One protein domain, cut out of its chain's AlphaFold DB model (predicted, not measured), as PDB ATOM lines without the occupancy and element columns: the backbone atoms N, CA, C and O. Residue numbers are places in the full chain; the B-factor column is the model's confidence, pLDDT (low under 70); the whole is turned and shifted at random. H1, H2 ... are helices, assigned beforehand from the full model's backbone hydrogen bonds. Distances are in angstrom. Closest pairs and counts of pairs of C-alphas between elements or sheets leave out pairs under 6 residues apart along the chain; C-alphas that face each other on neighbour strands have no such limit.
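AT A GLANCE: This is residues 2 to 79 of the 130 residues of the protein "EamA domain-containing protein" of Coprobacillus sp. OF03-2AA (UniProt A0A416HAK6). What shape does the model make? Two long helices, H3 and H2, make an open V, meeting where residues 18 to 22 of H2 touch residues 65 to 73 of H3; the link of residues 39 to 49 spans its open end, and the short helix H1 sits near the closed end. What is it built of? The printed part has 78 residues with three named helices, H1, H2 and H3 in chain order, and no named strand; its class is all helix. How compact is it? It is loose and elongated, with a radius of gyration of the C-alphas of 15.7 A and spans of 44 by 28 by 20 A.

HOW THE PARTS SIT: What touches the longest helix? H3, residues 50 to 78, touches H2, residues 18 to 38; the closest C-alphas, of Phe 72 and Pro 18, are 6.1 A apart. Their lines stand at a steep tilt of 45 degrees, opposite ways. Where is the remaining helix? H1, residues 2 to 11, is close to H3 but not clearly touching; the closest C-alphas, of Leu 11 and Phe 72, are 7.8 A apart. H1 and H2 are apart. Are the backbones helical throughout? Every O i to N i+4 pair is within hydrogen-bond range in H1 and H2, and 23 of 25 in H3.

IN THESE COORDINATES: Where does H3 run? Its 40.5 A go from C-alpha 50 at (141.209, 120.517, 125.456) to C-alpha 78 at (177.887, 132.430, 137.721). Where are H2 and H1? H2 spans 30.6 A from C-alpha 18 at (172.186, 128.172, 124.841), and H1 spans 14.3 A.

THE WHOLE: How large is it? The C-alphas farthest apart, of Asp 43 and Ile 78, are 44.8 A apart. Which links are long? The link from H2 to H3 is long, with 11 residues, and the printed part has no cut. Where is confidence low? Residues 2 to 16 and 44 to 48 are under pLDDT 70.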
ATOM      1  N   PHE A   2     174.699 112.260 140.401       43.09
ATOM      2  CA  PHE A   2     176.006 112.283 139.711       43.09
ATOM      3  C   PHE A   2     175.926 112.586 138.204       43.09
ATOM      4  O   PHE A   2     176.612 113.485 137.734       43.09
ATOM      5  N   ILE A   3     175.045 111.899 137.467       63.59
ATOM      6  CA  ILE A   3     174.870 112.096 136.013       63.59
ATOM      7  C   ILE A   3     174.422 113.532 135.693       63.59
ATOM      8  O   ILE A   3     174.939 114.154 134.772       63.59
ATOM      9  N   TYR A   4     173.525 114.086 136.511       63.75
ATOM     10  CA  TYR A   4     173.036 115.459 136.377       63.75
ATOM     11  C   TYR A   4     174.157 116.494 136.567       63.75
ATOM     12  O   TYR A   4     174.359 117.362 135.722       63.75
ATOM     13  N   ASN A   5     174.947 116.359 137.637       63.78
ATOM     14  CA  ASN A   5     176.077 117.255 137.896       63.78
ATOM     15  C   ASN A   5     177.190 117.120 136.845       63.78
ATOM     16  O   ASN A   5     177.795 118.120 136.466       63.78
ATOM     17  N   PHE A   6     177.436 115.908 136.340       69.56
ATOM     18  CA  PHE A   6     178.395 115.674 135.260       69.56
ATOM     19  C   PHE A   6     177.945 116.315 133.938       69.56
ATOM     20  O   PHE A   6     178.746 116.964 133.267       69.56
ATOM     21  N   GLY A   7     176.655 116.205 133.602       68.25
ATOM     22  CA  GLY A   7     176.058 116.910 132.466       68.25
ATOM     23  C   GLY A   7     176.220 118.427 132.585       68.25
ATOM     24  O   GLY A   7     176.750 119.058 131.676       68.25
ATOM     25  N   ASN A   8     175.882 119.002 133.745       67.88
ATOM     26  CA  ASN A   8     176.051 120.435 134.035       67.88
ATOM     27  C   ASN A   8     177.499 120.915 133.935       67.88
ATOM     28  O   ASN A   8     177.751 122.047 133.527       67.88
ATOM     29  N   TYR A   9     178.458 120.073 134.314       66.06
ATOM     30  CA  TYR A   9     179.868 120.410 134.188       66.06
ATOM     31  C   TYR A   9     180.283 120.516 132.718       66.06
ATOM     32  O   TYR A   9     180.912 121.497 132.336       66.06
ATOM     33  N   ARG A  10     179.854 119.569 131.875       67.81
ATOM     34  CA  ARG A  10     180.115 119.612 130.427       67.81
ATOM     35  C   ARG A  10     179.407 120.761 129.715       67.81
ATOM     36  O   ARG A  10     179.924 121.257 128.724       67.81
ATOM     37  N   LEU A  11     178.266 121.211 130.235       67.69
ATOM     38  CA  LEU A  11     177.534 122.372 129.719       67.69
ATOM     39  C   LEU A  11     178.312 123.683 129.852       67.69
ATOM     40  O   LEU A  11     178.128 124.583 129.039       67.69
ATOM     41  N   LYS A  12     179.202 123.790 130.844       64.62
ATOM     42  CA  LYS A  12     180.034 124.982 131.050       64.62
ATOM     43  C   LYS A  12     180.972 125.253 129.866       64.62
ATOM     44  O   LYS A  12     181.230 126.415 129.561       64.62
ATOM     45  N   ASP A  13     181.455 124.199 129.213       65.94
ATOM     46  CA  ASP A  13     182.442 124.283 128.130       65.94
ATOM     47  C   ASP A  13     181.794 124.516 126.750       65.94
ATOM     48  O   ASP A  13     182.487 124.722 125.751       65.94
ATOM     49  N   ILE A  14     180.458 124.504 126.671       65.94
ATOM     50  CA  ILE A  14     179.718 124.719 125.427       65.94
ATOM     51  C   ILE A  14     179.575 126.223 125.191       65.94
ATOM     52  O   ILE A  14     178.745 126.886 125.794       65.94
ATOM     53  N   THR A  15     180.362 126.769 124.271       61.56
ATOM     54  CA  THR A  15     180.301 128.187 123.858       61.56
ATOM     55  C   THR A  15     179.180 128.497 122.859       61.56
ATOM     56  O   THR A  15     179.027 129.638 122.425       61.56
ATOM     57  N   HIS A  16     178.406 127.486 122.458       66.44
ATOM     58  CA  HIS A  16     177.312 127.642 121.505       66.44
ATOM     59  C   HIS A  16     176.114 128.351 122.139       66.44
ATOM     60  O   HIS A  16     175.934 128.349 123.353       66.44
ATOM     61  N   ASN A  17     175.260 128.928 121.290       73.81
ATOM     62  CA  ASN A  17     174.039 129.594 121.721       73.81
ATOM     63  C   ASN A  17     173.186 128.651 122.615       73.81
ATOM     64  O   ASN A  17     172.731 127.609 122.122       73.81
ATOM     65  N   PRO A  18     172.919 129.012 123.889       70.81
ATOM     66  CA  PRO A  18     172.186 128.172 124.841       70.81
ATOM     67  C   PRO A  18     170.800 127.744 124.355       70.81
ATOM     68  O   PRO A  18     170.326 126.664 124.702       70.81
ATOM     69  N   PHE A  19     170.156 128.561 123.518       75.06
ATOM     70  CA  PHE A  19     168.846 128.262 122.943       75.06
ATOM     71  C   PHE A  19     168.908 127.106 121.939       75.06
ATOM     72  O   PHE A  19     168.053 126.223 121.957       75.06
ATOM     73  N   ILE A  20     169.942 127.082 121.092       77.88
ATOM     74  CA  ILE A  20     170.158 126.008 120.112       77.88
ATOM     75  C   ILE A  20     170.482 124.706 120.844       77.88
ATOM     76  O   ILE A  20     169.972 123.643 120.503       77.88
ATOM     77  N   TYR A  21     171.297 124.795 121.891       76.81
ATOM     78  CA  TYR A  21     171.624 123.636 122.703       76.81
ATOM     79  C   TYR A  21     170.392 123.066 123.434       76.81
ATOM     80  O   TYR A  21     170.166 121.855 123.413       76.81
ATOM     81  N   ASN A  22     169.551 123.931 124.013       81.44
ATOM     82  CA  ASN A  22     168.286 123.529 124.633       81.44
ATOM     83  C   ASN A  22     167.355 122.826 123.629       81.44
ATOM     84  O   ASN A  22     166.757 121.803 123.951       81.44
ATOM     85  N   LEU A  23     167.289 123.323 122.387       81.06
ATOM     86  CA  LEU A  23     166.524 122.685 121.315       81.06
ATOM     87  C   LEU A  23     167.005 121.250 121.050       81.06
ATOM     88  O   LEU A  23     166.183 120.338 120.974       81.06
ATOM     89  N   TYR A  24     168.321 121.029 120.956       82.19
ATOM     90  CA  TYR A  24     168.872 119.683 120.771       82.19
ATOM     91  C   TYR A  24     168.545 118.754 121.944       82.19
ATOM     92  O   TYR A  24     168.139 117.617 121.715       82.19
ATOM     93  N   MET A  25     168.665 119.229 123.187       81.12
ATOM     94  CA  MET A  25     168.286 118.435 124.362       81.12
ATOM     95  C   MET A  25     166.801 118.065 124.363       81.12
ATOM     96  O   MET A  25     166.465 116.914 124.630       81.12
ATOM     97  N   LEU A  26     165.916 119.013 124.041       83.75
ATOM     98  CA  LEU A  26     164.475 118.766 123.970       83.75
ATOM     99  C   LEU A  26     164.123 117.746 122.883       83.75
ATOM    100  O   LEU A  26     163.278 116.884 123.113       83.75
ATOM    101  N   LEU A  27     164.793 117.800 121.727       84.94
ATOM    102  CA  LEU A  27     164.611 116.814 120.660       84.94
ATOM    103  C   LEU A  27     165.051 115.415 121.098       84.94
ATOM    104  O   LEU A  27     164.310 114.458 120.896       84.94
ATOM    105  N   ILE A  28     166.222 115.289 121.728       86.00
ATOM    106  CA  ILE A  28     166.709 113.999 122.237       86.00
ATOM    107  C   ILE A  28     165.733 113.436 123.278       86.00
ATOM    108  O   ILE A  28     165.303 112.291 123.149       86.00
ATOM    109  N   ALA A  29     165.311 114.256 124.245       85.19
ATOM    110  CA  ALA A  29     164.342 113.857 125.264       85.19
ATOM    111  C   ALA A  29     162.997 113.430 124.651       85.19
ATOM    112  O   ALA A  29     162.381 112.473 125.115       85.19
ATOM    113  N   PHE A  30     162.552 114.098 123.583       86.31
ATOM    114  CA  PHE A  30     161.342 113.722 122.854       86.31
ATOM    115  C   PHE A  30     161.461 112.329 122.217       86.31
ATOM    116  O   PHE A  30     160.545 111.517 122.349       86.31
ATOM    117  N   PHE A  31     162.596 112.013 121.586       86.50
ATOM    118  CA  PHE A  31     162.837 110.678 121.029       86.50
ATOM    119  C   PHE A  31     162.935 109.601 122.113       86.50
ATOM    120  O   PHE A  31     162.315 108.547 121.974       86.50
ATOM    121  N   GLU A  32     163.658 109.862 123.204       86.31
ATOM    122  CA  GLU A  32     163.731 108.947 124.352       86.31
ATOM    123  C   GLU A  32     162.338 108.665 124.924       86.31
ATOM    124  O   GLU A  32     161.990 107.514 125.197       86.31
ATOM    125  N   PHE A  33     161.507 109.702 125.035       84.81
ATOM    126  CA  PHE A  33     160.142 109.569 125.520       84.81
ATOM    127  C   PHE A  33     159.281 108.702 124.592       84.81
ATOM    128  O   PHE A  33     158.577 107.822 125.081       84.81
ATOM    129  N   ILE A  34     159.379 108.866 123.265       84.81
ATOM    130  CA  ILE A  34     158.688 107.993 122.296       84.81
ATOM    131  C   ILE A  34     159.086 106.531 122.499       84.81
ATOM    132  O   ILE A  34     158.214 105.663 122.546       84.81
ATOM    133  N   VAL A  35     160.382 106.251 122.650       87.31
ATOM    134  CA  VAL A  35     160.866 104.882 122.873       87.31
ATOM    135  C   VAL A  35     160.252 104.299 124.146       87.31
ATOM    136  O   VAL A  35     159.761 103.175 124.113       87.31
ATOM    137  N   ILE A  36     160.204 105.062 125.240       86.31
ATOM    138  CA  ILE A  36     159.584 104.626 126.503       86.31
ATOM    139  C   ILE A  36     158.088 104.338 126.322       86.31
ATOM    140  O   ILE A  36     157.600 103.319 126.814       86.31
ATOM    141  N   LEU A  37     157.363 105.192 125.592       82.94
ATOM    142  CA  LEU A  37     155.934 105.005 125.330       82.94
ATOM    143  C   LEU A  37     155.647 103.718 124.546       82.94
ATOM    144  O   LEU A  37     154.644 103.064 124.818       82.94
ATOM    145  N   LEU A  38     156.533 103.304 123.631       82.69
ATOM    146  CA  LEU A  38     156.382 102.046 122.880       82.69
ATOM    147  C   LEU A  38     156.429 100.799 123.778       82.69
ATOM    148  O   LEU A  38     155.852  99.771 123.429       82.69
ATOM    149  N   PHE A  39     157.084 100.878 124.939       85.69
ATOM    150  CA  PHE A  39     157.112  99.788 125.921       85.69
ATOM    151  C   PHE A  39     155.923  99.819 126.890       85.69
ATOM    152  O   PHE A  39     155.745  98.890 127.686       85.69
ATOM    153  N   GLN A  40     155.093 100.860 126.836       80.38
ATOM    154  CA  GLN A  40     153.959 101.024 127.731       80.38
ATOM    155  C   GLN A  40     152.713 100.350 127.137       80.38
ATOM    156  O   GLN A  40     152.202 100.747 126.100       80.38
ATOM    157  N   LYS A  41     152.188  99.323 127.819       71.94
ATOM    158  CA  LYS A  41     151.002  98.552 127.381       71.94
ATOM    159  C   LYS A  41     149.652  99.239 127.648       71.94
ATOM    160  O   LYS A  41     148.612  98.597 127.540       71.94
ATOM    161  N   ASN A  42     149.660 100.504 128.058       74.94
ATOM    162  CA  ASN A  42     148.443 101.248 128.378       74.94
ATOM    163  C   ASN A  42     147.933 101.983 127.136       74.94
ATOM    164  O   ASN A  42     148.732 102.379 126.292       74.94
ATOM    165  N   ASP A  43     146.625 102.239 127.065       70.62
ATOM    166  CA  ASP A  43     146.070 103.132 126.046       70.62
ATOM    167  C   ASP A  43     146.708 104.523 126.165       70.62
ATOM    168  O   ASP A  43     146.454 105.269 127.113       70.62
ATOM    169  N   LEU A  44     147.555 104.849 125.187       63.97
ATOM    170  CA  LEU A  44     148.355 106.077 125.136       63.97
ATOM    171  C   LEU A  44     147.486 107.333 124.973       63.97
ATOM    172  O   LEU A  44     147.854 108.412 125.431       63.97
ATOM    173  N   PHE A  45     146.315 107.187 124.350       61.22
ATOM    174  CA  PHE A  45     145.417 108.285 124.013       61.22
ATOM    175  C   PHE A  45     144.047 108.079 124.656       61.22
ATOM    176  O   PHE A  45     143.067 107.745 123.996       61.22
ATOM    177  N   LYS A  46     143.960 108.312 125.968       66.62
ATOM    178  CA  LYS A  46     142.668 108.680 126.561       66.62
ATOM    179  C   LYS A  46     142.347 110.122 126.185       66.62
ATOM    180  O   LYS A  46     143.248 110.946 126.050       66.62
ATOM    181  N   THR A  47     141.067 110.430 126.010       60.75
ATOM    182  CA  THR A  47     140.591 111.780 125.697       60.75
ATOM    183  C   THR A  47     141.004 112.753 126.802       60.75
ATOM    184  O   THR A  47     140.418 112.798 127.881       60.75
ATOM    185  N   VAL A  48     142.056 113.531 126.545       68.12
ATOM    186  CA  VAL A  48     142.462 114.640 127.411       68.12
ATOM    187  C   VAL A  48     141.567 115.829 127.083       68.12
ATOM    188  O   VAL A  48     141.373 116.166 125.917       68.12
ATOM    189  N   ASN A  49     141.013 116.472 128.108       82.81
ATOM    190  CA  ASN A  49     140.247 117.703 127.943       82.81
ATOM    191  C   ASN A  49     141.106 118.776 127.241       82.81
ATOM    192  O   ASN A  49     142.249 119.010 127.640       82.81
ATOM    193  N   THR A  50     140.547 119.462 126.241       83.62
ATOM    194  CA  THR A  50     141.209 120.517 125.456       83.62
ATOM    195  C   THR A  50     141.880 121.572 126.337       83.62
ATOM    196  O   THR A  50     143.008 121.972 126.064       83.62
ATOM    197  N   PHE A  51     141.238 121.994 127.433       86.38
ATOM    198  CA  PHE A  51     141.824 122.974 128.357       86.38
ATOM    199  C   PHE A  51     143.067 122.433 129.081       86.38
ATOM    200  O   PHE A  51     144.093 123.109 129.151       86.38
ATOM    201  N   SER A  52     143.000 121.196 129.578       83.56
ATOM    202  CA  SER A  52     144.127 120.537 130.248       83.56
ATOM    203  C   SER A  52     145.291 120.296 129.289       83.56
ATOM    204  O   SER A  52     146.443 120.422 129.692       83.56
ATOM    205  N   LEU A  53     144.998 120.010 128.018       83.56
ATOM    206  CA  LEU A  53     146.004 119.865 126.969       83.56
ATOM    207  C   LEU A  53     146.725 121.197 126.707       83.56
ATOM    208  O   LEU A  53     147.953 121.224 126.675       83.56
ATOM    209  N   TRP A  54     145.998 122.313 126.597       87.00
ATOM    210  CA  TRP A  54     146.610 123.640 126.443       87.00
ATOM    211  C   TRP A  54     147.453 124.049 127.651       87.00
ATOM    212  O   TRP A  54     148.574 124.526 127.479       87.00
ATOM    213  N   LEU A  55     146.951 123.823 128.871       86.25
ATOM    214  CA  LEU A  55     147.725 124.055 130.092       86.25
ATOM    215  C   LEU A  55     148.990 123.200 130.130       86.25
ATOM    216  O   LEU A  55     150.052 123.703 130.494       86.25
ATOM    217  N   PHE A  56     148.893 121.932 129.728       84.31
ATOM    218  CA  PHE A  56     150.045 121.050 129.626       84.31
ATOM    219  C   PHE A  56     151.073 121.617 128.646       84.31
ATOM    220  O   PHE A  56     152.197 121.865 129.058       84.31
ATOM    221  N   ILE A  57     150.691 121.933 127.403       85.31
ATOM    222  CA  ILE A  57     151.614 122.501 126.400       85.31
ATOM    223  C   ILE A  57     152.283 123.786 126.908       85.31
ATOM    224  O   ILE A  57     153.492 123.969 126.742       85.31
ATOM    225  N   LEU A  58     151.516 124.677 127.538       87.25
ATOM    226  CA  LEU A  58     152.033 125.952 128.029       87.25
ATOM    227  C   LEU A  58     153.028 125.745 129.178       87.25
ATOM    228  O   LEU A  58     154.115 126.317 129.164       87.25
ATOM    229  N   THR A  59     152.685 124.910 130.158       85.00
ATOM    230  CA  THR A  59     153.511 124.707 131.359       85.00
ATOM    231  C   THR A  59     154.710 123.792 131.108       85.00
ATOM    232  O   THR A  59     155.825 124.134 131.504       85.00
ATOM    233  N   SER A  60     154.518 122.663 130.423       82.44
ATOM    234  CA  SER A  60     155.555 121.648 130.199       82.44
ATOM    235  C   SER A  60     156.386 121.890 128.941       82.44
ATOM    236  O   SER A  60     157.562 121.548 128.927       82.44
ATOM    237  N   GLY A  61     155.817 122.501 127.900       82.06
ATOM    238  CA  GLY A  61     156.550 122.855 126.686       82.06
ATOM    239  C   GLY A  61     157.241 124.206 126.834       82.06
ATOM    240  O   GLY A  61     158.459 124.292 126.993       82.06
ATOM    241  N   ILE A  62     156.442 125.275 126.805       85.31
ATOM    242  CA  ILE A  62     156.953 126.656 126.786       85.31
ATOM    243  C   ILE A  62     157.626 127.005 128.118       85.31
ATOM    244  O   ILE A  62     158.749 127.510 128.131       85.31
ATOM    245  N   GLY A  63     156.963 126.707 129.239       87.25
ATOM    246  CA  GLY A  63     157.477 126.994 130.576       87.25
ATOM    247  C   GLY A  63     158.808 126.298 130.854       87.25
ATOM    248  O   GLY A  63     159.762 126.937 131.298       87.25
ATOM    249  N   TYR A  64     158.913 125.009 130.524       86.19
ATOM    250  CA  TYR A  64     160.154 124.260 130.719       86.19
ATOM    251  C   TYR A  64     161.287 124.747 129.809       86.19
ATOM    252  O   TYR A  64     162.415 124.918 130.276       86.19
ATOM    253  N   ALA A  65     160.995 125.030 128.534       85.50
ATOM    254  CA  ALA A  65     161.983 125.585 127.612       85.50
ATOM    255  C   ALA A  65     162.551 126.913 128.136       85.50
ATOM    256  O   ALA A  65     163.766 127.111 128.128       85.50
ATOM    257  N   TYR A  66     161.689 127.788 128.662       87.88
ATOM    258  CA  TYR A  66     162.104 129.044 129.281       87.88
ATOM    259  C   TYR A  66     163.009 128.825 130.504       87.88
ATOM    260  O   TYR A  66     164.097 129.403 130.567       87.88
ATOM    261  N   ILE A  67     162.609 127.955 131.441       88.12
ATOM    262  CA  ILE A  67     163.397 127.645 132.646       88.12
ATOM    263  C   ILE A  67     164.782 127.103 132.269       88.12
ATOM    264  O   ILE A  67     165.782 127.554 132.826       88.12
ATOM    265  N   GLN A  68     164.864 126.190 131.295       85.31
ATOM    266  CA  GLN A  68     166.143 125.654 130.819       85.31
ATOM    267  C   GLN A  68     167.044 126.729 130.198       85.31
ATOM    268  O   GLN A  68     168.243 126.758 130.474       85.31
ATOM    269  N   CYS A  69     166.490 127.657 129.413       86.00
ATOM    270  CA  CYS A  69     167.276 128.759 128.855       86.00
ATOM    271  C   CYS A  69     167.862 129.653 129.955       86.00
ATOM    272  O   CYS A  69     169.058 129.946 129.942       86.00
ATOM    273  N   VAL A  70     167.046 130.048 130.939       88.69
ATOM    274  CA  VAL A  70     167.505 130.843 132.091       88.69
ATOM    275  C   VAL A  70     168.553 130.073 132.900       88.69
ATOM    276  O   VAL A  70     169.542 130.657 133.349       88.69
ATOM    277  N   TYR A  71     168.387 128.757 133.041       87.94
ATOM    278  CA  TYR A  71     169.345 127.891 133.718       87.94
ATOM    279  C   TYR A  71     170.711 127.877 133.021       87.94
ATOM    280  O   TYR A  71     171.730 128.113 133.674       87.94
ATOM    281  N   PHE A  72     170.757 127.684 131.699       85.19
ATOM    282  CA  PHE A  72     172.018 127.715 130.952       85.19
ATOM    283  C   PHE A  72     172.682 129.093 130.987       85.19
ATOM    284  O   PHE A  72     173.880 129.185 131.250       85.19
ATOM    285  N   LEU A  73     171.910 130.171 130.819       86.44
ATOM    286  CA  LEU A  73     172.423 131.536 130.977       86.44
ATOM    287  C   LEU A  73     173.035 131.749 132.368       86.44
ATOM    288  O   LEU A  73     174.112 132.331 132.489       86.44
ATOM    289  N   SER A  74     172.402 131.210 133.409       86.44
ATOM    290  CA  SER A  74     172.926 131.266 134.775       86.44
ATOM    291  C   SER A  74     174.222 130.462 134.921       86.44
ATOM    292  O   SER A  74     175.175 130.950 135.521       86.44
ATOM    293  N   ILE A  75     174.316 129.254 134.345       85.94
ATOM    294  CA  ILE A  75     175.571 128.475 134.318       85.94
ATOM    295  C   ILE A  75     176.706 129.290 133.691       85.94
ATOM    296  O   ILE A  75     177.806 129.300 134.246       85.94
ATOM    297  N   HIS A  76     176.455 129.987 132.582       83.19
ATOM    298  CA  HIS A  76     177.470 130.829 131.943       83.19
ATOM    299  C   HIS A  76     177.844 132.053 132.786       83.19
ATOM    300  O   HIS A  76     179.019 132.405 132.848       83.19
ATOM    301  N   ALA A  77     176.875 132.681 133.457       84.81
ATOM    302  CA  ALA A  77     177.102 133.901 134.228       84.81
ATOM    303  C   ALA A  77     177.826 133.662 135.566       84.81
ATOM    304  O   ALA A  77     178.741 134.402 135.913       84.81
ATOM    305  N   ILE A  78     177.415 132.646 136.336       84.12
ATOM    306  CA  ILE A  78     177.887 132.430 137.721       84.12
ATOM    307  C   ILE A  78     178.551 131.064 137.945       84.12
ATOM    308  O   ILE A  78     179.055 130.783 139.038       84.12
ATOM    309  N   GLY A  79     178.603 130.221 136.915       82.12
ATOM    310  CA  GLY A  79     179.172 128.880 136.968       82.12
ATOM    311  C   GLY A  79     178.190 127.818 137.487       82.12
ATOM    312  O   GLY A  79     177.316 128.107 138.307       82.12
TER     313      GLY A  79